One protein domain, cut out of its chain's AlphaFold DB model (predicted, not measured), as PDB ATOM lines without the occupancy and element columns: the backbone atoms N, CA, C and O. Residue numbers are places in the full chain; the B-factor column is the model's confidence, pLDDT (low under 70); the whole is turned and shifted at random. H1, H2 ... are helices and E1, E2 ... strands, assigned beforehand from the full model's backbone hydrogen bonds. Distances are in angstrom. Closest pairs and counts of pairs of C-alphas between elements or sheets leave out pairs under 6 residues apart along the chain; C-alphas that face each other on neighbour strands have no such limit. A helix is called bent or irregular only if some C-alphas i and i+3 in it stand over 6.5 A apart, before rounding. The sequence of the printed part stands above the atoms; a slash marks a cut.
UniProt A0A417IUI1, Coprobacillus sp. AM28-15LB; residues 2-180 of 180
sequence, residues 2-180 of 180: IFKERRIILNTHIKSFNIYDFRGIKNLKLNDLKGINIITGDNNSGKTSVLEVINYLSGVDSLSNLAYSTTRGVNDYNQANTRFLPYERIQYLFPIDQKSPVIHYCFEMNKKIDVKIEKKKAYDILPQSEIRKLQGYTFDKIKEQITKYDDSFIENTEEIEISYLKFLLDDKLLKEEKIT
ATOM      1  N   ILE A   2     229.283 275.446 259.885       43.50
ATOM      2  CA  ILE A   2     229.223 273.986 259.631       43.50
ATOM      3  C   ILE A   2     230.233 273.156 260.461       43.50
ATOM      4  O   ILE A   2     229.870 272.161 261.080       43.50
ATOM      5  N   PHE A   3     231.496 273.587 260.567       37.97
ATOM      6  CA  PHE A   3     232.535 272.840 261.306       37.97
ATOM      7  C   PHE A   3     232.268 272.686 262.815       37.97
ATOM      8  O   PHE A   3     232.701 271.702 263.415       37.97
ATOM      9  N   LYS A   4     231.554 273.636 263.437       39.78
ATOM     10  CA  LYS A   4     231.239 273.585 264.874       39.78
ATOM     11  C   LYS A   4     230.131 272.564 265.154       39.78
ATOM     12  O   LYS A   4     230.205 271.856 266.152       39.78
ATOM     13  N   GLU A   5     229.168 272.428 264.242       49.09
ATOM     14  CA  GLU A   5     228.117 271.406 264.316       49.09
ATOM     15  C   GLU A   5     228.656 269.993 264.056       49.09
ATOM     16  O   GLU A   5     228.264 269.063 264.760       49.09
ATOM     17  N   ARG A   6     229.628 269.829 263.143       53.97
ATOM     18  CA  ARG A   6     230.263 268.523 262.863       53.97
ATOM     19  C   ARG A   6     230.891 267.873 264.106       53.97
ATOM     20  O   ARG A   6     230.722 266.677 264.322       53.97
ATOM     21  N   ARG A   7     231.578 268.649 264.959       47.69
ATOM     22  CA  ARG A   7     232.165 268.130 266.216       47.69
ATOM     23  C   ARG A   7     231.119 267.745 267.267       47.69
ATOM     24  O   ARG A   7     231.369 266.836 268.047       47.69
ATOM     25  N   ILE A   8     229.967 268.418 267.292       50.16
ATOM     26  CA  ILE A   8     228.891 268.139 268.259       50.16
ATOM     27  C   ILE A   8     228.207 266.803 267.932       50.16
ATOM     28  O   ILE A   8     227.878 266.039 268.838       50.16
ATOM     29  N   ILE A   9     228.046 266.488 266.645       59.00
ATOM     30  CA  ILE A   9     227.409 265.247 266.184       59.00
ATOM     31  C   ILE A   9     228.231 264.007 266.582       59.00
ATOM     32  O   ILE A   9     227.665 263.021 267.041       59.00
ATOM     33  N   LEU A  10     229.563 264.078 266.494       59.22
ATOM     34  CA  LEU A  10     230.465 262.951 266.771       59.22
ATOM     35  C   LEU A  10     230.520 262.506 268.240       59.22
ATOM     36  O   LEU A  10     230.862 261.360 268.509       59.22
ATOM     37  N   ASN A  11     230.185 263.390 269.184       65.25
ATOM     38  CA  ASN A  11     230.251 263.100 270.621       65.25
ATOM     39  C   ASN A  11     228.870 262.832 271.245       65.25
ATOM     40  O   ASN A  11     228.733 262.840 272.468       65.25
ATOM     41  N   THR A  12     227.838 262.642 270.416       79.19
ATOM     42  CA  THR A  12     226.461 262.444 270.874       79.19
ATOM     43  C   THR A  12     226.036 260.987 270.711       79.19
ATOM     44  O   THR A  12     226.300 260.351 269.695       79.19
ATOM     45  N   HIS A  13     225.348 260.457 271.721       88.94
ATOM     46  CA  HIS A  13     224.785 259.112 271.680       88.94
ATOM     47  C   HIS A  13     223.617 259.034 270.678       88.94
ATOM     48  O   HIS A  13     222.669 259.822 270.749       88.94
ATOM     49  N   ILE A  14     223.703 258.084 269.742       90.88
ATOM     50  CA  ILE A  14     222.636 257.750 268.793       90.88
ATOM     51  C   ILE A  14     221.620 256.868 269.517       90.88
ATOM     52  O   ILE A  14     221.956 255.767 269.943       90.88
ATOM     53  N   LYS A  15     220.381 257.348 269.637       94.12
ATOM     54  CA  LYS A  15     219.256 256.661 270.291       94.12
ATOM     55  C   LYS A  15     218.513 255.741 269.329       94.12
ATOM     56  O   LYS A  15     218.162 254.622 269.694       94.12
ATOM     57  N   SER A  16     218.275 256.218 268.112       94.94
ATOM     58  CA  SER A  16     217.651 255.442 267.042       94.94
ATOM     59  C   SER A  16     218.262 255.801 265.689       94.94
ATOM     60  O   SER A  16     218.879 256.858 265.513       94.94
ATOM     61  N   PHE A  17     218.140 254.884 264.740       93.31
ATOM     62  CA  PHE A  17     218.704 255.007 263.409       93.31
ATOM     63  C   PHE A  17     217.848 254.250 262.396       93.31
ATOM     64  O   PHE A  17     217.536 253.073 262.588       93.31
ATOM     65  N   ASN A  18     217.511 254.921 261.297       96.00
ATOM     66  CA  ASN A  18     216.715 254.361 260.216       96.00
ATOM     67  C   ASN A  18     217.477 254.480 258.898       96.00
ATOM     68  O   ASN A  18     217.945 255.566 258.561       96.00
ATOM     69  N   ILE A  19     217.523 253.398 258.125       95.44
ATOM     70  CA  ILE A  19     217.899 253.425 256.709       95.44
ATOM     71  C   ILE A  19     216.621 253.207 255.915       95.44
ATOM     72  O   ILE A  19     216.052 252.117 255.963       95.44
ATOM     73  N   TYR A  20     216.178 254.227 255.188       95.50
ATOM     74  CA  TYR A  20     215.067 254.085 254.253       95.50
ATOM     75  C   TYR A  20     215.572 253.435 252.969       95.50
ATOM     76  O   TYR A  20     215.060 252.385 252.591       95.50
ATOM     77  N   ASP A  21     216.658 253.976 252.411       94.31
ATOM     78  CA  ASP A  21     217.281 253.491 251.183       94.31
ATOM     79  C   ASP A  21     218.805 253.700 251.217       94.31
ATOM     80  O   ASP A  21     219.299 254.826 251.291       94.31
ATOM     81  N   PHE A  22     219.570 252.606 251.167       91.94
ATOM     82  CA  PHE A  22     221.027 252.634 250.986       91.94
ATOM     83  C   PHE A  22     221.513 251.296 250.424       91.94
ATOM     84  O   PHE A  22     221.383 250.254 251.078       91.94
ATOM     85  N   ARG A  23     222.110 251.301 249.225       90.06
ATOM     86  CA  ARG A  23     222.436 250.076 248.473       90.06
ATOM     87  C   ARG A  23     221.210 249.151 248.363       90.06
ATOM     88  O   ARG A  23     220.178 249.557 247.848       90.06
ATOM     89  N   GLY A  24     221.318 247.912 248.852       89.75
ATOM     90  CA  GLY A  24     220.217 246.949 248.930       89.75
ATOM     91  C   GLY A  24     219.434 246.970 250.249       89.75
ATOM     92  O   GLY A  24     218.514 246.174 250.405       89.75
ATOM     93  N   ILE A  25     219.792 247.826 251.215       92.00
ATOM     94  CA  ILE A  25     219.053 247.943 252.476       92.00
ATOM     95  C   ILE A  25     217.851 248.855 252.254       92.00
ATOM     96  O   ILE A  25     218.015 250.004 251.841       92.00
ATOM     97  N   LYS A  26     216.664 248.340 252.587       92.25
ATOM     98  CA  LYS A  26     215.395 249.065 252.524       92.25
ATOM     99  C   LYS A  26     214.678 249.002 253.863       92.25
ATOM    100  O   LYS A  26     214.503 247.914 254.407       92.25
ATOM    101  N   ASN A  27     214.243 250.155 254.367       94.56
ATOM    102  CA  ASN A  27     213.431 250.293 255.584       94.56
ATOM    103  C   ASN A  27     213.980 249.557 256.828       94.56
ATOM    104  O   ASN A  27     213.223 248.961 257.595       94.56
ATOM    105  N   LEU A  28     215.296 249.606 257.060       95.75
ATOM    106  CA  LEU A  28     215.894 249.107 258.299       95.75
ATOM    107  C   LEU A  28     215.651 250.108 259.431       95.75
ATOM    108  O   LEU A  28     215.974 251.288 259.296       95.75
ATOM    109  N   LYS A  29     215.156 249.621 260.571       96.56
ATOM    110  CA  LYS A  29     214.925 250.419 261.779       96.56
ATOM    111  C   LYS A  29     215.689 249.831 262.962       96.56
ATOM    112  O   LYS A  29     215.476 248.673 263.311       96.56
ATOM    113  N   LEU A  30     216.547 250.628 263.591       95.12
ATOM    114  CA  LEU A  30     217.261 250.285 264.820       95.12
ATOM    115  C   LEU A  30     216.852 251.277 265.911       95.12
ATOM    116  O   LEU A  30     217.189 252.455 265.847       95.12
ATOM    117  N   ASN A  31     216.105 250.799 266.904       94.69
ATOM    118  CA  ASN A  31     215.617 251.609 268.022       94.69
ATOM    119  C   ASN A  31     216.363 251.252 269.310       94.69
ATOM    120  O   ASN A  31     217.004 250.205 269.388       94.69
ATOM    121  N   ASP A  32     216.235 252.111 270.320       93.81
ATOM    122  CA  ASP A  32     216.714 251.871 271.685       93.81
ATOM    123  C   ASP A  32     218.202 251.510 271.790       93.81
ATOM    124  O   ASP A  32     218.608 250.786 272.706       93.81
ATOM    125  N   LEU A  33     219.023 252.049 270.884       94.12
ATOM    126  CA  LEU A  33     220.463 251.820 270.864       94.12
ATOM    127  C   LEU A  33     221.071 252.210 272.217       94.12
ATOM    128  O   LEU A  33     220.732 253.234 272.809       94.12
ATOM    129  N   LYS A  34     221.968 251.373 272.737       93.38
ATOM    130  CA  LYS A  34     222.635 251.584 274.034       93.38
ATOM    131  C   LYS A  34     224.095 251.976 273.831       93.38
ATOM    132  O   LYS A  34     224.512 252.255 272.709       93.38
ATOM    133  N   GLY A  35     224.869 252.043 274.914       89.44
ATOM    134  CA  GLY A  35     226.310 252.312 274.833       89.44
ATOM    135  C   GLY A  35     227.079 251.226 274.069       89.44
ATOM    136  O   GLY A  35     228.067 251.526 273.410       89.44
ATOM    137  N   ILE A  36     226.594 249.981 274.109       92.19
ATOM    138  CA  ILE A  36     227.136 248.846 273.358       92.19
ATOM    139  C   ILE A  36     225.982 248.190 272.600       92.19
ATOM    140  O   ILE A  36     224.948 247.888 273.192       92.19
ATOM    141  N   ASN A  37     226.168 247.967 271.299       92.50
ATOM    142  CA  ASN A  37     225.209 247.290 270.430       92.50
ATOM    143  C   ASN A  37     225.963 246.251 269.598       92.50
ATOM    144  O   ASN A  37     227.045 246.540 269.086       92.50
ATOM    145  N   ILE A  38     225.401 245.052 269.456       94.12
ATOM    146  CA  ILE A  38     226.012 243.961 268.691       94.12
ATOM    147  C   ILE A  38     225.205 243.763 267.410       94.12
ATOM    148  O   ILE A  38     224.019 243.450 267.465       94.12
ATOM    149  N   ILE A  39     225.855 243.925 266.257       91.88
ATOM    150  CA  ILE A  39     225.270 243.650 264.939       91.88
ATOM    151  C   ILE A  39     225.864 242.336 264.434       91.88
ATOM    152  O   ILE A  39     227.055 242.261 264.130       91.88
ATOM    153  N   THR A  40     225.032 241.304 264.331       94.50
ATOM    154  CA  THR A  40     225.421 239.961 263.880       94.50
ATOM    155  C   THR A  40     224.543 239.487 262.720       94.50
ATOM    156  O   THR A  40     223.572 240.146 262.357       94.50
ATOM    157  N   GLY A  41     224.924 238.377 262.092       94.00
ATOM    158  CA  GLY A  41     224.254 237.776 260.939       94.00
ATOM    159  C   GLY A  41     225.251 237.293 259.890       94.00
ATOM    160  O   GLY A  41     226.463 237.470 260.044       94.00
ATOM    161  N   ASP A  42     224.743 236.745 258.794       95.69
ATOM    162  CA  ASP A  42     225.560 236.113 257.756       95.69
ATOM    163  C   ASP A  42     226.441 237.088 256.973       95.69
ATOM    164  O   ASP A  42     226.263 238.311 256.982       95.69
ATOM    165  N   ASN A  43     227.435 236.550 256.271       89.88
ATOM    166  CA  ASN A  43     228.229 237.349 255.347       89.88
ATOM    167  C   ASN A  43     227.334 238.015 254.301       89.88
ATOM    168  O   ASN A  43     226.332 237.461 253.865       89.88
ATOM    169  N   ASN A  44     227.704 239.238 253.921       86.50
ATOM    170  CA  ASN A  44     226.966 240.036 252.944       86.50
ATOM    171  C   ASN A  44     225.530 240.441 253.352       86.50
ATOM    172  O   ASN A  44     224.825 241.040 252.551       86.50
ATOM    173  N   SER A  45     225.112 240.228 254.607       90.12
ATOM    174  CA  SER A  45     223.778 240.618 255.103       90.12
ATOM    175  C   SER A  45     223.581 242.126 255.345       90.12
ATOM    176  O   SER A  45     222.578 242.544 255.913       90.12
ATOM    177  N   GLY A  46     224.547 242.967 254.958       89.44
ATOM    178  CA  GLY A  46     224.457 244.424 255.110       89.44
ATOM    179  C   GLY A  46     225.045 244.999 256.402       89.44
ATOM    180  O   GLY A  46     225.055 246.216 256.557       89.44
ATOM    181  N   LYS A  47     225.626 244.179 257.294       92.69
ATOM    182  CA  LYS A  47     226.276 244.658 258.540       92.69
ATOM    183  C   LYS A  47     227.286 245.785 258.297       92.69
ATOM    184  O   LYS A  47     227.330 246.767 259.027       92.69
ATOM    185  N   THR A  48     228.103 245.640 257.254       89.62
ATOM    186  CA  THR A  48     229.084 246.656 256.856       89.62
ATOM    187  C   THR A  48     228.414 247.935 256.392       89.62
ATOM    188  O   THR A  48     228.759 248.992 256.899       89.62
ATOM    189  N   SER A  49     227.419 247.831 255.511       90.00
ATOM    190  CA  SER A  49     226.655 248.972 255.004       90.00
ATOM    191  C   SER A  49     226.000 249.781 256.128       90.00
ATOM    192  O   SER A  49     226.043 251.004 256.103       90.00
ATOM    193  N   VAL A  50     225.464 249.116 257.158       91.94
ATOM    194  CA  VAL A  50     224.922 249.786 258.354       91.94
ATOM    195  C   VAL A  50     225.986 250.640 259.050       91.94
ATOM    196  O   VAL A  50     225.744 251.804 259.362       91.94
ATOM    197  N   LEU A  51     227.185 250.088 259.260       89.19
ATOM    198  CA  LEU A  51     228.289 250.813 259.894       89.19
ATOM    199  C   LEU A  51     228.840 251.945 259.016       89.19
ATOM    200  O   LEU A  51     229.266 252.964 259.549       89.19
ATOM    201  N   GLU A  52     228.826 251.796 257.692       87.44
ATOM    202  CA  GLU A  52     229.253 252.845 256.755       87.44
ATOM    203  C   GLU A  52     228.334 254.070 256.817       87.44
ATOM    204  O   GLU A  52     228.826 255.198 256.846       87.44
ATOM    205  N   VAL A  53     227.014 253.867 256.915       88.56
ATOM    206  CA  VAL A  53     226.059 254.973 257.093       88.56
ATOM    207  C   VAL A  53     226.303 255.696 258.420       88.56
ATOM    208  O   VAL A  53     226.343 256.926 258.452       88.56
ATOM    209  N   ILE A  54     226.542 254.949 259.506       86.94
ATOM    210  CA  ILE A  54     226.915 255.528 260.807       86.94
ATOM    211  C   ILE A  54     228.223 256.327 260.688       86.94
ATOM    212  O   ILE A  54     228.307 257.448 261.184       86.94
ATOM    213  N   ASN A  55     229.230 255.789 259.999       81.62
ATOM    214  CA  ASN A  55     230.519 256.453 259.802       81.62
ATOM    215  C   ASN A  55     230.381 257.773 259.019       81.62
ATOM    216  O   ASN A  55     231.028 258.775 259.337       81.62
ATOM    217  N   TYR A  56     229.501 257.802 258.017       78.88
ATOM    218  CA  TYR A  56     229.297 258.971 257.167       78.88
ATOM    219  C   TYR A  56     228.606 260.151 257.876       78.88
ATOM    220  O   TYR A  56     228.767 261.300 257.457       78.88
ATOM    221  N   LEU A  57     227.945 259.919 259.016       76.38
ATOM    222  CA  LEU A  57     227.382 260.980 259.863       76.38
ATOM    223  C   LEU A  57     228.415 262.072 260.230       76.38
ATOM    224  O   LEU A  57     228.064 263.236 260.423       76.38
ATOM    225  N   SER A  58     229.702 261.719 260.264       67.94
ATOM    226  CA  SER A  58     230.826 262.624 260.535       67.94
ATOM    227  C   SER A  58     231.096 263.683 259.444       67.94
ATOM    228  O   SER A  58     231.822 264.651 259.694       67.94
ATOM    229  N   GLY A  59     230.510 263.546 258.247       73.44
ATOM    230  CA  GLY A  59     230.696 264.480 257.131       73.44
ATOM    231  C   GLY A  59     229.691 264.296 255.997       73.44
ATOM    232  O   GLY A  59     230.089 264.050 254.860       73.44
ATOM    233  N   VAL A  60     228.408 264.464 256.330       72.31
ATOM    234  CA  VAL A  60     227.223 264.284 255.462       72.31
ATOM    235  C   VAL A  60     227.177 265.163 254.204       72.31
ATOM    236  O   VAL A  60     226.339 264.973 253.335       72.31
ATOM    237  N   ASP A  61     228.066 266.142 254.103       73.25
ATOM    238  CA  ASP A  61     228.207 267.092 253.001       73.25
ATOM    239  C   ASP A  61     229.561 266.953 252.291       73.25
ATOM    240  O   ASP A  61     229.947 267.829 251.527       73.25
ATOM    241  N   SER A  62     230.329 265.887 252.534       79.00
ATOM    242  CA  SER A  62     231.617 265.645 251.870       79.00
ATOM    243  C   SER A  62     231.501 264.496 250.871       79.00
ATOM    244  O   SER A  62     231.161 263.373 251.244       79.00
ATOM    245  N   LEU A  63     231.819 264.776 249.603       76.38
ATOM    246  CA  LEU A  63     231.841 263.772 248.534       76.38
ATOM    247  C   LEU A  63     232.935 262.738 248.779       76.38
ATOM    248  O   LEU A  63     232.706 261.542 248.638       76.38
ATOM    249  N   SER A  64     234.104 263.198 249.224       75.31
ATOM    250  CA  SER A  64     235.209 262.331 249.620       75.31
ATOM    251  C   SER A  64     234.794 261.430 250.778       75.31
ATOM    252  O   SER A  64     234.996 260.222 250.713       75.31
ATOM    253  N   ASN A  65     234.136 261.972 251.809       77.81
ATOM    254  CA  ASN A  65     233.682 261.138 252.925       77.81
ATOM    255  C   ASN A  65     232.630 260.133 252.462       77.81
ATOM    256  O   ASN A  65     232.642 259.009 252.942       77.81
ATOM    257  N   LEU A  66     231.754 260.502 251.523       79.31
ATOM    258  CA  LEU A  66     230.765 259.586 250.961       79.31
ATOM    259  C   LEU A  66     231.452 258.456 250.183       79.31
ATOM    260  O   LEU A  66     231.233 257.286 250.489       79.31
ATOM    261  N   ALA A  67     232.335 258.801 249.243       76.88
ATOM    262  CA  ALA A  67     233.088 257.854 248.422       76.88
ATOM    263  C   ALA A  67     233.915 256.882 249.271       76.88
ATOM    264  O   ALA A  67     233.944 255.677 249.003       76.88
ATOM    265  N   TYR A  68     234.555 257.401 250.321       74.19
ATOM    266  CA  TYR A  68     235.472 256.635 251.152       74.19
ATOM    267  C   TYR A  68     234.860 256.088 252.440       74.19
ATOM    268  O   TYR A  68     235.521 255.286 253.100       74.19
ATOM    269  N   SER A  69     233.597 256.405 252.752       72.44
ATOM    270  CA  SER A  69     232.858 255.829 253.892       72.44
ATOM    271  C   SER A  69     232.882 254.299 253.889       72.44
ATOM    272  O   SER A  69     232.793 253.679 254.945       72.44
ATOM    273  N   THR A  70     233.062 253.721 252.699       66.94
ATOM    274  CA  THR A  70     233.049 252.293 252.384       66.94
ATOM    275  C   THR A  70     234.415 251.612 252.425       66.94
ATOM    276  O   THR A  70     234.523 250.385 252.394       66.94
ATOM    277  N   THR A  71     235.491 252.394 252.492       63.38
ATOM    278  CA  THR A  71     236.859 251.879 252.375       63.38
ATOM    279  C   THR A  71     237.372 251.516 253.756       63.38
ATOM    280  O   THR A  71     238.022 252.298 254.443       63.38
ATOM    281  N   ARG A  72     237.059 250.299 254.198       53.81
ATOM    282  CA  ARG A  72     237.643 249.752 255.423       53.81
ATOM    283  C   ARG A  72     239.161 249.615 255.264       53.81
ATOM    284  O   ARG A  72     239.618 248.892 254.385       53.81
ATOM    285  N   GLY A  73     239.930 250.259 256.142       48.28
ATOM    286  CA  GLY A  73     241.338 249.914 256.386       48.28
ATOM    287  C   GLY A  73     242.361 250.385 255.350       48.28
ATOM    288  O   GLY A  73     243.479 249.875 255.337       48.28
ATOM    289  N   VAL A  74     242.027 251.349 254.495       44.97
ATOM    290  CA  VAL A  74     243.029 251.954 253.611       44.97
ATOM    291  C   VAL A  74     243.645 253.130 254.359       44.97
ATOM    292  O   VAL A  74     243.017 254.174 254.481       44.97
ATOM    293  N   ASN A  75     244.856 252.946 254.899       48.19
ATOM    294  CA  ASN A  75     245.680 254.057 255.387       48.19
ATOM    295  C   ASN A  75     245.680 255.175 254.333       48.19
ATOM    296  O   ASN A  75     245.726 254.860 253.143       48.19
ATOM    297  N   ASP A  76     245.676 256.447 254.745       51.31
ATOM    298  CA  ASP A  76     245.623 257.613 253.841       51.31
ATOM    299  C   ASP A  76     246.597 257.523 252.654       51.31
ATOM    300  O   ASP A  76     246.295 257.967 251.549       51.31
ATOM    301  N   TYR A  77     247.722 256.837 252.854       46.28
ATOM    302  CA  TYR A  77     248.752 256.569 251.854       46.28
ATOM    303  C   TYR A  77     248.328 255.652 250.684       46.28
ATOM    304  O   TYR A  77     248.853 255.776 249.582       46.28
ATOM    305  N   ASN A  78     247.376 254.739 250.889       49.00
ATOM    306  CA  ASN A  78     246.934 253.754 249.890       49.00
ATOM    307  C   ASN A  78     245.606 254.132 249.208       49.00
ATOM    308  O   ASN A  78     245.177 253.436 248.286       49.00
ATOM    309  N   GLN A  79     244.956 255.228 249.628       52.28
ATOM    310  CA  GLN A  79     243.694 255.693 249.031       52.28
ATOM    311  C   GLN A  79     243.873 256.063 247.546       52.28
ATOM    312  O   GLN A  79     242.987 255.804 246.733       52.28
ATOM    313  N   ALA A  80     245.055 256.566 247.173       52.00
ATOM    314  CA  ALA A  80     245.401 256.943 245.800       52.00
ATOM    315  C   ALA A  80     245.601 255.754 244.834       52.00
ATOM    316  O   ALA A  80     245.578 255.952 243.624       52.00
ATOM    317  N   ASN A  81     245.774 254.526 245.344       50.06
ATOM    318  CA  ASN A  81     246.073 253.333 244.535       50.06
ATOM    319  C   ASN A  81     244.860 252.426 244.293       50.06
ATOM    320  O   ASN A  81     244.994 251.315 243.774       50.06
ATOM    321  N   THR A  82     243.660 252.858 244.680       56.22
ATOM    322  CA  THR A  82     242.464 252.064 244.405       56.22
ATOM    323  C   THR A  82     242.042 252.227 242.944       56.22
ATOM    324  O   THR A  82     242.024 253.335 242.427       56.22
ATOM    325  N   ARG A  83     241.687 251.120 242.278       59.19
ATOM    326  CA  ARG A  83     241.256 251.110 240.865       59.19
ATOM    327  C   ARG A  83     239.969 251.894 240.585       59.19
ATOM    328  O   ARG A  83     239.714 252.177 239.425       59.19
ATOM    329  N   PHE A  84     239.177 252.195 241.615       60.72
ATOM    330  CA  PHE A  84     237.902 252.893 241.478       60.72
ATOM    331  C   PHE A  84     238.051 254.382 241.746       60.72
ATOM    332  O   PHE A  84     238.527 254.780 242.817       60.72
ATOM    333  N   LEU A  85     237.557 255.184 240.812       70.69
ATOM    334  CA  LEU A  85     237.464 256.627 240.968       70.69
ATOM    335  C   LEU A  85     236.401 256.967 242.034       70.69
ATOM    336  O   LEU A  85     235.445 256.208 242.228       70.69
ATOM    337  N   PRO A  86     236.536 258.092 242.764       71.19
ATOM    338  CA  PRO A  86     235.603 258.457 243.834       71.19
ATOM    339  C   PRO A  86     234.133 258.464 243.399       71.19
ATOM    340  O   PRO A  86     233.268 258.025 244.154       71.19
ATOM    341  N   TYR A  87     233.851 258.910 242.173       73.25
ATOM    342  CA  TYR A  87     232.495 258.934 241.633       73.25
ATOM    343  C   TYR A  87     231.926 257.524 241.441       73.25
ATOM    344  O   TYR A  87     230.785 257.289 241.828       73.25
ATOM    345  N   GLU A  88     232.712 256.564 240.937       76.06
ATOM    346  CA  GLU A  88     232.265 255.180 240.723       76.06
ATOM    347  C   GLU A  88     231.836 254.558 242.048       76.06
ATOM    348  O   GLU A  88     230.777 253.944 242.146       76.06
ATOM    349  N   ARG A  89     232.617 254.807 243.107       80.44
ATOM    350  CA  ARG A  89     232.294 254.365 244.472       80.44
ATOM    351  C   ARG A  89     230.937 254.881 244.921       80.44
ATOM    352  O   ARG A  89     230.156 254.123 245.490       80.44
ATOM    353  N   ILE A  90     230.658 256.154 244.652       83.69
ATOM    354  CA  ILE A  90     229.395 256.788 245.017       83.69
ATOM    355  C   ILE A  90     228.238 256.203 244.214       83.69
ATOM    356  O   ILE A  90     227.168 255.992 244.780       83.69
ATOM    357  N   GLN A  91     228.439 255.871 242.933       82.56
ATOM    358  CA  GLN A  91     227.395 255.230 242.129       82.56
ATOM    359  C   GLN A  91     226.904 253.920 242.766       82.56
ATOM    360  O   GLN A  91     225.699 253.678 242.780       82.56
ATOM    361  N   TYR A  92     227.797 253.132 243.377       84.50
ATOM    362  CA  TYR A  92     227.442 251.883 244.065       84.50
ATOM    363  C   TYR A  92     226.714 252.061 245.404       84.50
ATOM    364  O   TYR A  92     226.285 251.071 245.996       84.50
ATOM    365  N   LEU A  93     226.597 253.284 245.927       88.06
ATOM    366  CA  LEU A  93     225.866 253.551 247.172       88.06
ATOM    367  C   LEU A  93     224.362 253.703 246.952       88.06
ATOM    368  O   LEU A  93     223.574 253.479 247.873       88.06
ATOM    369  N   PHE A  94     223.973 254.081 245.737       90.69
ATOM    370  CA  PHE A  94     222.583 254.275 245.371       90.69
ATOM    371  C   PHE A  94     221.852 252.933 245.215       90.69
ATOM    372  O   PHE A  94     222.445 251.960 244.737       90.69
ATOM    373  N   PRO A  95     220.560 252.864 245.577       87.50
ATOM    374  CA  PRO A  95     219.715 251.732 245.220       87.50
ATOM    375  C   PRO A  95     219.681 251.533 243.700       87.50
ATOM    376  O   PRO A  95     219.504 252.486 242.941       87.50
ATOM    377  N   ILE A  96     219.858 250.291 243.249       78.12
ATOM    378  CA  ILE A  96     219.995 249.953 241.818       78.12
ATOM    379  C   ILE A  96     218.624 249.871 241.126       78.12
ATOM    380  O   ILE A  96     218.517 250.047 239.916       78.12
ATOM    381  N   ASP A  97     217.557 249.633 241.884       77.44
ATOM    382  CA  ASP A  97     216.216 249.342 241.374       77.44
ATOM    383  C   ASP A  97     215.279 250.564 241.350       77.44
ATOM    384  O   ASP A  97     214.056 250.421 241.345       77.44
ATOM    385  N   GLN A  98     215.838 251.778 241.316       78.12
ATOM    386  CA  GLN A  98     215.078 253.030 241.349       78.12
ATOM    387  C   GLN A  98     215.385 253.925 240.143       78.12
ATOM    388  O   GLN A  98     216.537 254.210 239.828       78.12
ATOM    389  N   LYS A  99     214.327 254.437 239.494       78.00
ATOM    390  CA  LYS A  99     214.437 255.386 238.366       78.00
ATOM    391  C   LYS A  99     215.067 256.721 238.783       78.00
ATOM    392  O   LYS A  99     215.780 257.345 238.002       78.00
ATOM    393  N   SER A 100     214.798 257.149 240.013       83.00
ATOM    394  CA  SER A 100     215.358 258.351 240.630       83.00
ATOM    395  C   SER A 100     215.926 257.949 241.983       83.00
ATOM    396  O   SER A 100     215.222 258.052 242.986       83.00
ATOM    397  N   PRO A 101     217.142 257.378 242.001       88.88
ATOM    398  CA  PRO A 101     217.652 256.744 243.196       88.88
ATOM    399  C   PRO A 101     218.035 257.790 244.240       88.88
ATOM    400  O   PRO A 101     218.636 258.827 243.930       88.88
ATOM    401  N   VAL A 102     217.701 257.486 245.489       93.38
ATOM    402  CA  VAL A 102     218.001 258.317 246.651       93.38
ATOM    403  C   VAL A 102     218.744 257.488 247.688       93.38
ATOM    404  O   VAL A 102     218.435 256.320 247.911       93.38
ATOM    405  N   ILE A 103     219.743 258.092 248.322       93.38
ATOM    406  CA  ILE A 103     220.266 257.595 249.591       93.38
ATOM    407  C   ILE A 103     219.518 258.340 250.684       93.38
ATOM    408  O   ILE A 103     219.586 259.566 250.727       93.38
ATOM    409  N   HIS A 104     218.813 257.625 251.555       94.75
ATOM    410  CA  HIS A 104     218.026 258.237 252.619       94.75
ATOM    411  C   HIS A 104     218.157 257.458 253.920       94.75
ATOM    412  O   HIS A 104     217.828 256.274 254.013       94.75
ATOM    413  N   TYR A 105     218.622 258.150 254.951       94.25
ATOM    414  CA  TYR A 105     218.699 257.627 256.303       94.25
ATOM    415  C   TYR A 105     218.533 258.759 257.316       94.25
ATOM    416  O   TYR A 105     218.695 259.939 257.011       94.25
ATOM    417  N   CYS A 106     218.198 258.395 258.547       94.12
ATOM    418  CA  CYS A 106     217.921 259.338 259.615       94.12
ATOM    419  C   CYS A 106     218.491 258.834 260.936       94.12
ATOM    420  O   CYS A 106     218.355 257.658 261.270       94.12
ATOM    421  N   PHE A 107     219.047 259.750 261.723       92.12
ATOM    422  CA  PHE A 107     219.529 259.499 263.074       92.12
ATOM    423  C   PHE A 107     218.715 260.285 264.092       92.12
ATOM    424  O   PHE A 107     218.389 261.452 263.880       92.12
ATOM    425  N   GLU A 108     218.440 259.667 265.231       92.44
ATOM    426  CA  GLU A 108     217.865 260.333 266.389       92.44
ATOM    427  C   GLU A 108     218.885 260.354 267.522       92.44
ATOM    428  O   GLU A 108     219.353 259.318 267.991       92.44
ATOM    429  N   MET A 109     219.244 261.556 267.957       88.94
ATOM    430  CA  MET A 109     220.217 261.811 269.015       88.94
ATOM    431  C   MET A 109     219.598 262.784 270.036       88.94
ATOM    432  O   MET A 109     218.485 262.581 270.529       88.94
ATOM    433  N   ASN A 110     220.291 263.883 270.347       87.31
ATOM    434  CA  ASN A 110     219.699 265.052 271.006       87.31
ATOM    435  C   ASN A 110     218.763 265.821 270.064       87.31
ATOM    436  O   ASN A 110     217.815 266.452 270.514       87.31
ATOM    437  N   LYS A 111     219.027 265.738 268.758       87.31
ATOM    438  CA  LYS A 111     218.151 266.194 267.683       87.31
ATOM    439  C   LYS A 111     218.006 265.084 266.649       87.31
ATOM    440  O   LYS A 111     218.868 264.204 266.561       87.31
ATOM    441  N   LYS A 112     216.925 265.143 265.878       90.06
ATOM    442  CA  LYS A 112     216.787 264.348 264.661       90.06
ATOM    443  C   LYS A 112     217.687 264.946 263.580       90.06
ATOM    444  O   LYS A 112     217.806 266.167 263.508       90.06
ATOM    445  N   ILE A 113     218.337 264.086 262.807       89.75
ATOM    446  CA  ILE A 113     219.112 264.451 261.623       89.75
ATOM    447  C   ILE A 113     218.651 263.547 260.487       89.75
ATOM    448  O   ILE A 113     218.915 262.345 260.517       89.75
ATOM    449  N   ASP A 114     217.961 264.121 259.512       92.62
ATOM    450  CA  ASP A 114     217.548 263.438 258.288       92.62
ATOM    451  C   ASP A 114     218.522 263.785 257.159       92.62
ATOM    452  O   ASP A 114     218.814 264.959 256.933       92.62
ATOM    453  N   VAL A 115     219.061 262.777 256.474       91.88
ATOM    454  CA  VAL A 115     220.012 262.985 255.378       91.88
ATOM    455  C   VAL A 115     219.487 262.328 254.119       91.88
ATOM    456  O   VAL A 115     219.228 261.122 254.103       91.88
ATOM    457  N   LYS A 116     219.397 263.118 253.048       93.75
ATOM    458  CA  LYS A 116     219.043 262.643 251.712       93.75
ATOM    459  C   LYS A 116     220.114 263.039 250.716       93.75
ATOM    460  O   LYS A 116     220.588 264.173 250.717       93.75
ATOM    461  N   ILE A 117     220.466 262.110 249.842       92.94
ATOM    462  CA  ILE A 117     221.301 262.381 248.678       92.94
ATOM    463  C   ILE A 117     220.507 261.951 247.458       92.94
ATOM    464  O   ILE A 117     220.294 260.759 247.245       92.94
ATOM    465  N   GLU A 118     220.043 262.920 246.680       93.19
ATOM    466  CA  GLU A 118     219.292 262.660 245.453       93.19
ATOM    467  C   GLU A 118     220.242 262.664 244.261       93.19
ATOM    468  O   GLU A 118     221.031 263.599 244.099       93.19
ATOM    469  N   LYS A 119     220.132 261.653 243.396       90.81
ATOM    470  CA  LYS A 119     220.839 261.623 242.115       90.81
ATOM    471  C   LYS A 119     219.905 262.063 240.993       90.81
ATOM    472  O   LYS A 119     218.859 261.454 240.766       90.81
ATOM    473  N   LYS A 120     220.311 263.087 240.246       88.62
ATOM    474  CA  LYS A 120     219.636 263.532 239.020       88.62
ATOM    475  C   LYS A 120     220.543 263.322 237.826       88.62
ATOM    476  O   LYS A 120     221.699 263.715 237.869       88.62
ATOM    477  N   LYS A 121     220.010 262.725 236.766       86.25
ATOM    478  CA  LYS A 121     220.704 262.597 235.484       86.25
ATOM    479  C   LYS A 121     220.415 263.818 234.617       86.25
ATOM    480  O   LYS A 121     219.288 264.315 234.625       86.25
ATOM    481  N   ALA A 122     221.412 264.260 233.871       84.50
ATOM    482  CA  ALA A 122     221.297 265.279 232.841       84.50
ATOM    483  C   ALA A 122     222.273 264.964 231.700       84.50
ATOM    484  O   ALA A 122     223.147 264.111 231.849       84.50
ATOM    485  N   TYR A 123     222.115 265.660 230.582       83.38
ATOM    486  CA  TYR A 123     223.049 265.624 229.462       83.38
ATOM    487  C   TYR A 123     223.669 267.004 229.318       83.38
ATOM    488  O   TYR A 123     222.979 268.011 229.495       83.38
ATOM    489  N   ASP A 124     224.969 267.042 229.060       79.75
ATOM    490  CA  ASP A 124     225.720 268.283 228.917       79.75
ATOM    491  C   ASP A 124     226.746 268.133 227.798       79.75
ATOM    492  O   ASP A 124     227.302 267.051 227.603       79.75
ATOM    493  N   ILE A 125     226.979 269.214 227.060       82.81
ATOM    494  CA  ILE A 125     227.924 269.239 225.942       82.81
ATOM    495  C   ILE A 125     229.199 269.876 226.465       82.81
ATOM    496  O   ILE A 125     229.255 271.089 226.665       82.81
ATOM    497  N   LEU A 126     230.218 269.054 226.701       80.19
ATOM    498  CA  LEU A 126     231.457 269.504 227.318       80.19
ATOM    499  C   LEU A 126     232.652 269.318 226.388       80.19
ATOM    500  O   LEU A 126     232.724 268.325 225.658       80.19
ATOM    501  N   PRO A 127     233.627 270.237 226.435       82.44
ATOM    502  CA  PRO A 127     234.907 270.021 225.791       82.44
ATOM    503  C   PRO A 127     235.646 268.831 226.418       82.44
ATOM    504  O   PRO A 127     235.577 268.587 227.628       82.44
ATOM    505  N   GLN A 128     236.419 268.118 225.599       76.94
ATOM    506  CA  GLN A 128     237.199 266.955 226.030       76.94
ATOM    507  C   GLN A 128     238.098 267.216 227.248       76.94
ATOM    508  O   GLN A 128     238.272 266.320 228.079       76.94
ATOM    509  N   SER A 129     238.672 268.416 227.408       75.38
ATOM    510  CA  SER A 129     239.493 268.699 228.593       75.38
ATOM    511  C   SER A 129     238.677 268.747 229.886       75.38
ATOM    512  O   SER A 129     239.180 268.328 230.930       75.38
ATOM    513  N   GLU A 130     237.425 269.208 229.844       75.69
ATOM    514  CA  GLU A 130     236.536 269.211 231.006       75.69
ATOM    515  C   GLU A 130     236.059 267.806 231.356       75.69
ATOM    516  O   GLU A 130     236.082 267.441 232.531       75.69
ATOM    517  N   ILE A 131     235.734 266.982 230.356       72.19
ATOM    518  CA  ILE A 131     235.375 265.570 230.560       72.19
ATOM    519  C   ILE A 131     236.518 264.834 231.273       72.19
ATOM    520  O   ILE A 131     236.299 264.137 232.265       72.19
ATOM    521  N   ARG A 132     237.765 265.054 230.840       71.19
ATOM    522  CA  ARG A 132     238.950 264.473 231.491       71.19
ATOM    523  C   ARG A 132     239.122 264.971 232.929       71.19
ATOM    524  O   ARG A 132     239.432 264.177 233.816       71.19
ATOM    525  N   LYS A 133     238.888 266.257 233.208       71.44
ATOM    526  CA  LYS A 133     238.922 266.771 234.593       71.44
ATOM    527  C   LYS A 133     237.858 266.098 235.466       71.44
ATOM    528  O   LYS A 133     238.163 265.711 236.592       71.44
ATOM    529  N   LEU A 134     236.642 265.919 234.946       67.94
ATOM    530  CA  LEU A 134     235.536 265.264 235.653       67.94
ATOM    531  C   LEU A 134     235.814 263.780 235.937       67.94
ATOM    532  O   LEU A 134     235.499 263.294 237.019       67.94
ATOM    533  N   GLN A 135     236.500 263.090 235.025       65.81
ATOM    534  CA  GLN A 135     236.979 261.714 235.214       65.81
ATOM    535  C   GLN A 135     238.177 261.603 236.181       65.81
ATOM    536  O   GLN A 135     238.706 260.514 236.393       65.81
ATOM    537  N   GLY A 136     238.626 262.708 236.786       60.97
ATOM    538  CA  GLY A 136     239.697 262.700 237.782       60.97
ATOM    539  C   GLY A 136     241.112 262.654 237.198       60.97
ATOM    540  O   GLY A 136     242.054 262.312 237.916       60.97
ATOM    541  N   TYR A 137     241.302 263.012 235.922       59.34
ATOM    542  CA  TYR A 137     242.643 263.232 235.381       59.34
ATOM    543  C   TYR A 137     243.232 264.534 235.945       59.34
ATOM    544  O   TYR A 137     242.649 265.610 235.821       59.34
ATOM    545  N   THR A 138     244.413 264.448 236.562       54.44
ATOM    546  CA  THR A 138     245.157 265.614 237.057       54.44
ATOM    547  C   THR A 138     245.741 266.448 235.915       54.44
ATOM    548  O   THR A 138     246.130 265.914 234.875       54.44
ATOM    549  N   PHE A 139     245.862 267.764 236.134       51.50
ATOM    550  CA  PHE A 139     246.426 268.723 235.169       51.50
ATOM    551  C   PHE A 139     247.801 268.307 234.615       51.50
ATOM    552  O   PHE A 139     248.065 268.532 233.434       51.50
ATOM    553  N   ASP A 140     248.646 267.657 235.420       51.75
ATOM    554  CA  ASP A 140     249.983 267.215 234.996       51.75
ATOM    555  C   ASP A 140     249.930 266.089 233.949       51.75
ATOM    556  O   ASP A 140     250.629 266.152 232.939       51.75
ATOM    557  N   LYS A 141     249.011 265.121 234.109       53.75
ATOM    558  CA  LYS A 141     248.761 264.064 233.108       53.75
ATOM    559  C   LYS A 141     248.149 264.615 231.820       53.75
ATOM    560  O   LYS A 141     248.339 264.044 230.749       53.75
ATOM    561  N   ILE A 142     247.384 265.701 231.929       55.25
ATOM    562  CA  ILE A 142     246.763 266.374 230.784       55.25
ATOM    563  C   ILE A 142     247.836 267.110 229.967       55.25
ATOM    564  O   ILE A 142     247.876 266.954 228.748       55.25
ATOM    565  N   LYS A 143     248.748 267.844 230.621       53.84
ATOM    566  CA  LYS A 143     249.840 268.563 229.944       53.84
ATOM    567  C   LYS A 143     250.785 267.639 229.178       53.84
ATOM    568  O   LYS A 143     251.105 267.972 228.046       53.84
ATOM    569  N   GLU A 144     251.165 266.487 229.737       56.09
ATOM    570  CA  GLU A 144     252.016 265.492 229.052       56.09
ATOM    571  C   GLU A 144     251.409 264.943 227.749       56.09
ATOM    572  O   GLU A 144     252.145 264.560 226.839       56.09
ATOM    573  N   GLN A 145     250.077 264.882 227.643       55.03
ATOM    574  CA  GLN A 145     249.407 264.452 226.410       55.03
ATOM    575  C   GLN A 145     249.243 265.592 225.405       55.03
ATOM    576  O   GLN A 145     249.349 265.351 224.203       55.03
ATOM    577  N   ILE A 146     248.991 266.814 225.885       56.12
ATOM    578  CA  ILE A 146     248.794 267.992 225.028       56.12
ATOM    579  C   ILE A 146     250.116 268.429 224.389       56.12
ATOM    580  O   ILE A 146     250.134 268.698 223.197       56.12
ATOM    581  N   THR A 147     251.245 268.399 225.107       53.16
ATOM    582  CA  THR A 147     252.565 268.759 224.541       53.16
ATOM    583  C   THR A 147     253.054 267.825 223.427       53.16
ATOM    584  O   THR A 147     254.110 268.070 222.848       53.16
ATOM    585  N   LYS A 148     252.310 266.757 223.109       54.09
ATOM    586  CA  LYS A 148     252.631 265.798 222.047       54.09
ATOM    587  C   LYS A 148     251.944 266.090 220.704       54.09
ATOM    588  O   LYS A 148     252.298 265.437 219.728       54.09
ATOM    589  N   TYR A 149     250.987 267.021 220.646       52.06
ATOM    590  CA  TYR A 149     250.234 267.363 219.434       52.06
ATOM    591  C   TYR A 149     250.115 268.890 219.276       52.06
ATOM    592  O   TYR A 149     249.804 269.583 220.237       52.06
ATOM    593  N   ASP A 150     250.391 269.376 218.061       48.75
ATOM    594  CA  ASP A 150     250.497 270.782 217.632       48.75
ATOM    595  C   ASP A 150     249.433 271.764 218.174       48.75
ATOM    596  O   ASP A 150     248.261 271.423 218.337       48.75
ATOM    597  N   ASP A 151     249.847 273.035 218.296       50.88
ATOM    598  CA  ASP A 151     249.129 274.229 218.800       50.88
ATOM    599  C   ASP A 151     247.875 274.668 217.991       50.88
ATOM    600  O   ASP A 151     247.424 275.810 218.078       50.88
ATOM    601  N   SER A 152     247.263 273.774 217.210       53.00
ATOM    602  CA  SER A 152     246.023 274.020 216.446       53.00
ATOM    603  C   SER A 152     244.856 273.132 216.895       53.00
ATOM    604  O   SER A 152     244.003 272.739 216.099       53.00
ATOM    605  N   PHE A 153     244.807 272.790 218.184       57.69
ATOM    606  CA  PHE A 153     243.776 271.907 218.725       57.69
ATOM    607  C   PHE A 153     242.413 272.621 218.785       57.69
ATOM    608  O   PHE A 153     242.140 273.401 219.697       57.69
ATOM    609  N   ILE A 154     241.536 272.347 217.814       57.19
ATOM    610  CA  ILE A 154     240.102 272.609 217.964       57.19
ATOM    611  C   ILE A 154     239.604 271.633 219.027       57.19
ATOM    612  O   ILE A 154     239.668 270.415 218.852       57.19
ATOM    613  N   GLU A 155     239.171 272.161 220.166       66.12
ATOM    614  CA  GLU A 155     238.721 271.334 221.273       66.12
ATOM    615  C   GLU A 155     237.370 270.697 220.932       66.12
ATOM    616  O   GLU A 155     236.333 271.357 220.928       66.12
ATOM    617  N   ASN A 156     237.391 269.402 220.606       75.44
ATOM    618  CA  ASN A 156     236.173 268.650 220.330       75.44
ATOM    619  C   ASN A 156     235.269 268.643 221.570       75.44
ATOM    620  O   ASN A 156     235.729 268.378 222.687       75.44
ATOM    621  N   THR A 157     233.982 268.913 221.360       80.31
ATOM    622  CA  THR A 157     232.941 268.771 222.375       80.31
ATOM    623  C   THR A 157     232.220 267.439 222.204       80.31
ATOM    624  O   THR A 157     232.018 266.967 221.086       80.31
ATOM    625  N   GLU A 158     231.837 266.821 223.315       80.06
ATOM    626  CA  GLU A 158     231.001 265.620 223.331       80.06
ATOM    627  C   GLU A 158     229.803 265.840 224.251       80.06
ATOM    628  O   GLU A 158     229.920 266.461 225.310       80.06
ATOM    629  N   GLU A 159     228.643 265.332 223.838       82.88
ATOM    630  CA  GLU A 159     227.485 265.214 224.719       82.88
ATOM    631  C   GLU A 159     227.704 264.018 225.646       82.88
ATOM    632  O   GLU A 159     227.878 262.885 225.190       82.88
ATOM    633  N   ILE A 160     227.709 264.267 226.953       80.00
ATOM    634  CA  ILE A 160     227.909 263.235 227.966       80.00
ATOM    635  C   ILE A 160     226.748 263.198 228.956       80.00
ATOM    636  O   ILE A 160     226.164 264.227 229.306       80.00
ATOM    637  N   GLU A 161     226.433 262.000 229.451       81.25
ATOM    638  CA  GLU A 161     225.559 261.853 230.611       81.25
ATOM    639  C   GLU A 161     226.322 262.306 231.861       81.25
ATOM    640  O   GLU A 161     227.392 261.790 232.184       81.25
ATOM    641  N   ILE A 162     225.753 263.263 232.584       82.56
ATOM    642  CA  ILE A 162     226.261 263.742 233.866       82.56
ATOM    643  C   ILE A 162     225.234 263.470 234.957       82.56
ATOM    644  O   ILE A 162     224.024 263.401 234.726       82.56
ATOM    645  N   SER A 163     225.713 263.318 236.186       85.31
ATOM    646  CA  SER A 163     224.859 263.192 237.358       85.31
ATOM    647  C   SER A 163     225.084 264.359 238.310       85.31
ATOM    648  O   SER A 163     226.212 264.720 238.619       85.31
ATOM    649  N   TYR A 164     224.005 264.930 238.822       88.62
ATOM    650  CA  TYR A 164     224.038 265.893 239.913       88.62
ATOM    651  C   TYR A 164     223.616 265.203 241.199       88.62
ATOM    652  O   TYR A 164     222.589 264.518 241.241       88.62
ATOM    653  N   LEU A 165     224.413 265.389 242.243       90.25
ATOM    654  CA  LEU A 165     224.096 264.946 243.588       90.25
ATOM    655  C   LEU A 165     223.620 266.135 244.408       90.25
ATOM    656  O   LEU A 165     224.388 267.065 244.653       90.25
ATOM    657  N   LYS A 166     222.368 266.088 244.861       92.38
ATOM    658  CA  LYS A 166     221.832 267.057 245.821       92.38
ATOM    659  C   LYS A 166     221.954 266.489 247.218       92.38
ATOM    660  O   LYS A 166     221.368 265.452 247.502       92.38
ATOM    661  N   PHE A 167     222.689 267.184 248.077       91.38
ATOM    662  CA  PHE A 167     222.843 266.830 249.483       91.38
ATOM    663  C   PHE A 167     221.838 267.637 250.294       91.38
ATOM    664  O   PHE A 167     221.916 268.869 250.325       91.38
ATOM    665  N   LEU A 168     220.902 266.955 250.944       91.50
ATOM    666  CA  LEU A 168     219.900 267.563 251.803       91.50
ATOM    667  C   LEU A 168     220.091 267.100 253.245       91.50
ATOM    668  O   LEU A 168     220.299 265.915 253.513       91.50
ATOM    669  N   LEU A 169     219.984 268.055 254.161       90.19
ATOM    670  CA  LEU A 169     219.979 267.833 255.599       90.19
ATOM    671  C   LEU A 169     218.708 268.447 256.168       90.19
ATOM    672  O   LEU A 169     218.482 269.644 255.994       90.19
ATOM    673  N   ASP A 170     217.886 267.635 256.824       90.06
ATOM    674  CA  ASP A 170     216.573 268.045 257.330       90.06
ATOM    675  C   ASP A 170     215.743 268.759 256.237       90.06
ATOM    676  O   ASP A 170     215.222 269.857 256.440       90.06
ATOM    677  N   ASP A 171     215.708 268.158 255.037       91.06
ATOM    678  CA  ASP A 171     215.080 268.666 253.801       91.06
ATOM    679  C   ASP A 171     215.608 270.017 253.274       91.06
ATOM    680  O   ASP A 171     215.110 270.548 252.279       91.06
ATOM    681  N   LYS A 172     216.664 270.571 253.877       90.12
ATOM    682  CA  LYS A 172     217.338 271.777 253.385       90.12
ATOM    683  C   LYS A 172     218.502 271.399 252.485       90.12
ATOM    684  O   LYS A 172     219.368 270.617 252.875       90.12
ATOM    685  N   LEU A 173     218.552 272.000 251.298       90.81
ATOM    686  CA  LEU A 173     219.679 271.846 250.382       90.81
ATOM    687  C   LEU A 173     220.953 272.409 251.028       90.81
ATOM    688  O   LEU A 173     221.028 273.601 251.319       90.81
ATOM    689  N   LEU A 174     221.950 271.550 251.230       87.75
ATOM    690  CA  LEU A 174     223.280 271.950 251.683       87.75
ATOM    691  C   LEU A 174     224.170 272.341 250.506       87.75
ATOM    692  O   LEU A 174     224.847 273.366 250.556       87.75
ATOM    693  N   LYS A 175     224.180 271.502 249.466       88.00
ATOM    694  CA  LYS A 175     224.958 271.707 248.241       88.00
ATOM    695  C   LYS A 175     224.449 270.820 247.106       88.00
ATOM    696  O   LYS A 175     223.780 269.811 247.339       88.00
ATOM    697  N   GLU A 176     224.840 271.176 245.892       89.31
ATOM    698  CA  GLU A 176     224.695 270.354 244.696       89.31
ATOM    699  C   GLU A 176     226.071 270.189 244.048       89.31
ATOM    700  O   GLU A 176     226.812 271.161 243.919       89.31
ATOM    701  N   GLU A 177     226.429 268.962 243.679       85.62
ATOM    702  CA  GLU A 177     227.709 268.666 243.034       85.62
ATOM    703  C   GLU A 177     227.509 267.863 241.756       85.62
ATOM    704  O   GLU A 177     226.772 266.876 241.730       85.62
ATOM    705  N   LYS A 178     228.196 268.297 240.696       83.62
ATOM    706  CA  LYS A 178     228.275 267.596 239.416       83.62
ATOM    707  C   LYS A 178     229.290 266.459 239.536       83.62
ATOM    708  O   LYS A 178     230.421 266.682 239.964       83.62
ATOM    709  N   ILE A 179     228.882 265.262 239.139       77.56
ATOM    710  CA  ILE A 179     229.722 264.073 239.007       77.56
ATOM    711  C   ILE A 179     229.504 263.460 237.617       77.56
ATOM    712  O   ILE A 179     228.425 263.585 237.031       77.56
ATOM    713  N   THR A 180     230.527 262.803 237.084       66.88
ATOM    714  CA  THR A 180     230.488 262.069 235.809       66.88
ATOM    715  C   THR A 180     230.780 260.612 236.097       66.88
ATOM    716  O   THR A 180     231.616 260.385 236.992       66.88
TER     717      THR A 180
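What this domain is: This is residues 2 to 180 of the 180 residues of a protein of Coprobacillus sp. AM28-15LB (UniProt A0A417IUI1). A long, twisted wall of six strands has helices over one face and no named helix over the other; H2 crosses E2, E1 and E3 at one end, and E4 and E5 run on past the other strands as a bent ribbon, with H6 close by it. H1 sits by the end of H2, H3 and H5 meet near the middle of the domain, H4 hangs out on a loop, and residues 147 to 153 stick out beyond H7. The printed part has 179 residues, with seven named helices and six named strands in the order H1 E1 E2 H2 H3 H4 H5 E3 E4 H6 H7 E5 E6. The sheet's order is E2 E1 E3 E4 E5 E6, antiparallel throughout, and the class is mixed, helices and strands. The whole is elongated, 66 by 37 by 34 A, and only just loose, close to compact, with a radius of gyration of the C-alphas of 19.4 A.

Where its parts are: H1, residues 2 to 10, begins at C-alpha 2 (229.223, 273.986, 259.631). E1 is residues 16 to 22, E2 25 to 30, and H2 47 to 59, 20.4 A long. H3 is residues 63 to 68, H4 76 to 81, and H5 86 to 91. E3 is residues 102 to 108, 19.8 A, and E4 112 to 127, 43.3 A, bending by 67 degrees at 123. H6 is residues 128 to 134 and H7 139 to 146. E5, residues 157 to 169, 35.7 A, bends by 54 degrees at 160; E6, 172 to 179, ends at C-alpha 179 (229.722, 264.073, 239.007).

How they stand to each other: E1 and E2 form a hairpin, with N 19 and O 28 at 2.9 A. E1 and E3 have N 18 and O 106 at 2.9 A. Hairpin E3 and E4 has N 105 and O 115 at 3.1 A; E4 and E5 have N 120 and O 164 at 2.9 A; hairpin E5 and E6 has N 165 and O 177 at 2.8 A. H2 and H5 on one face of the sheet make two layers, helices on strands. H2 runs across the strands, 77 degrees to E2 on the local plane, at a height of 9.7 A over the sheet. H6 is on the same face as H2, at 6.6 A. H1 touches H2, with the C-alphas of Leu 10 and Ser 58 closest at 6.3 A. H3 touches H5 about perpendicular, at 84 degrees, closest at the C-alphas of Ala 67 and Ile 90, 5.1 A. H2 and H3 touch only at the corner, closest at the C-alphas of Gly 59 and Asn 65, 6.1 A. H6 and H7 are close but not clearly touching, closest at the C-alphas of Lys 133 and Phe 139, 7.8 A. H4 touches no helix and is only just irregular, C-alphas 77 and 80 being 6.9 A apart. In H3, H5 and H6 every O i to N i+4 pair is within hydrogen-bond range; H2 has 7 of 9, H7 3 of 4, H1 2 of 5 with 2 of 6 O i to N i+3, and H4 0 of 2 with 1 of 3.

The domain as a whole: The farthest C-alphas, Asp 32 and Asp 150, are 66.5 A apart. The printed part has no cut; the link E2 to H2, 16 residues, is long. Mean pLDDT of the printed part is 77.7, with 49 residues under 70, among them 2 to 11, 70 to 84 and 134 to 155.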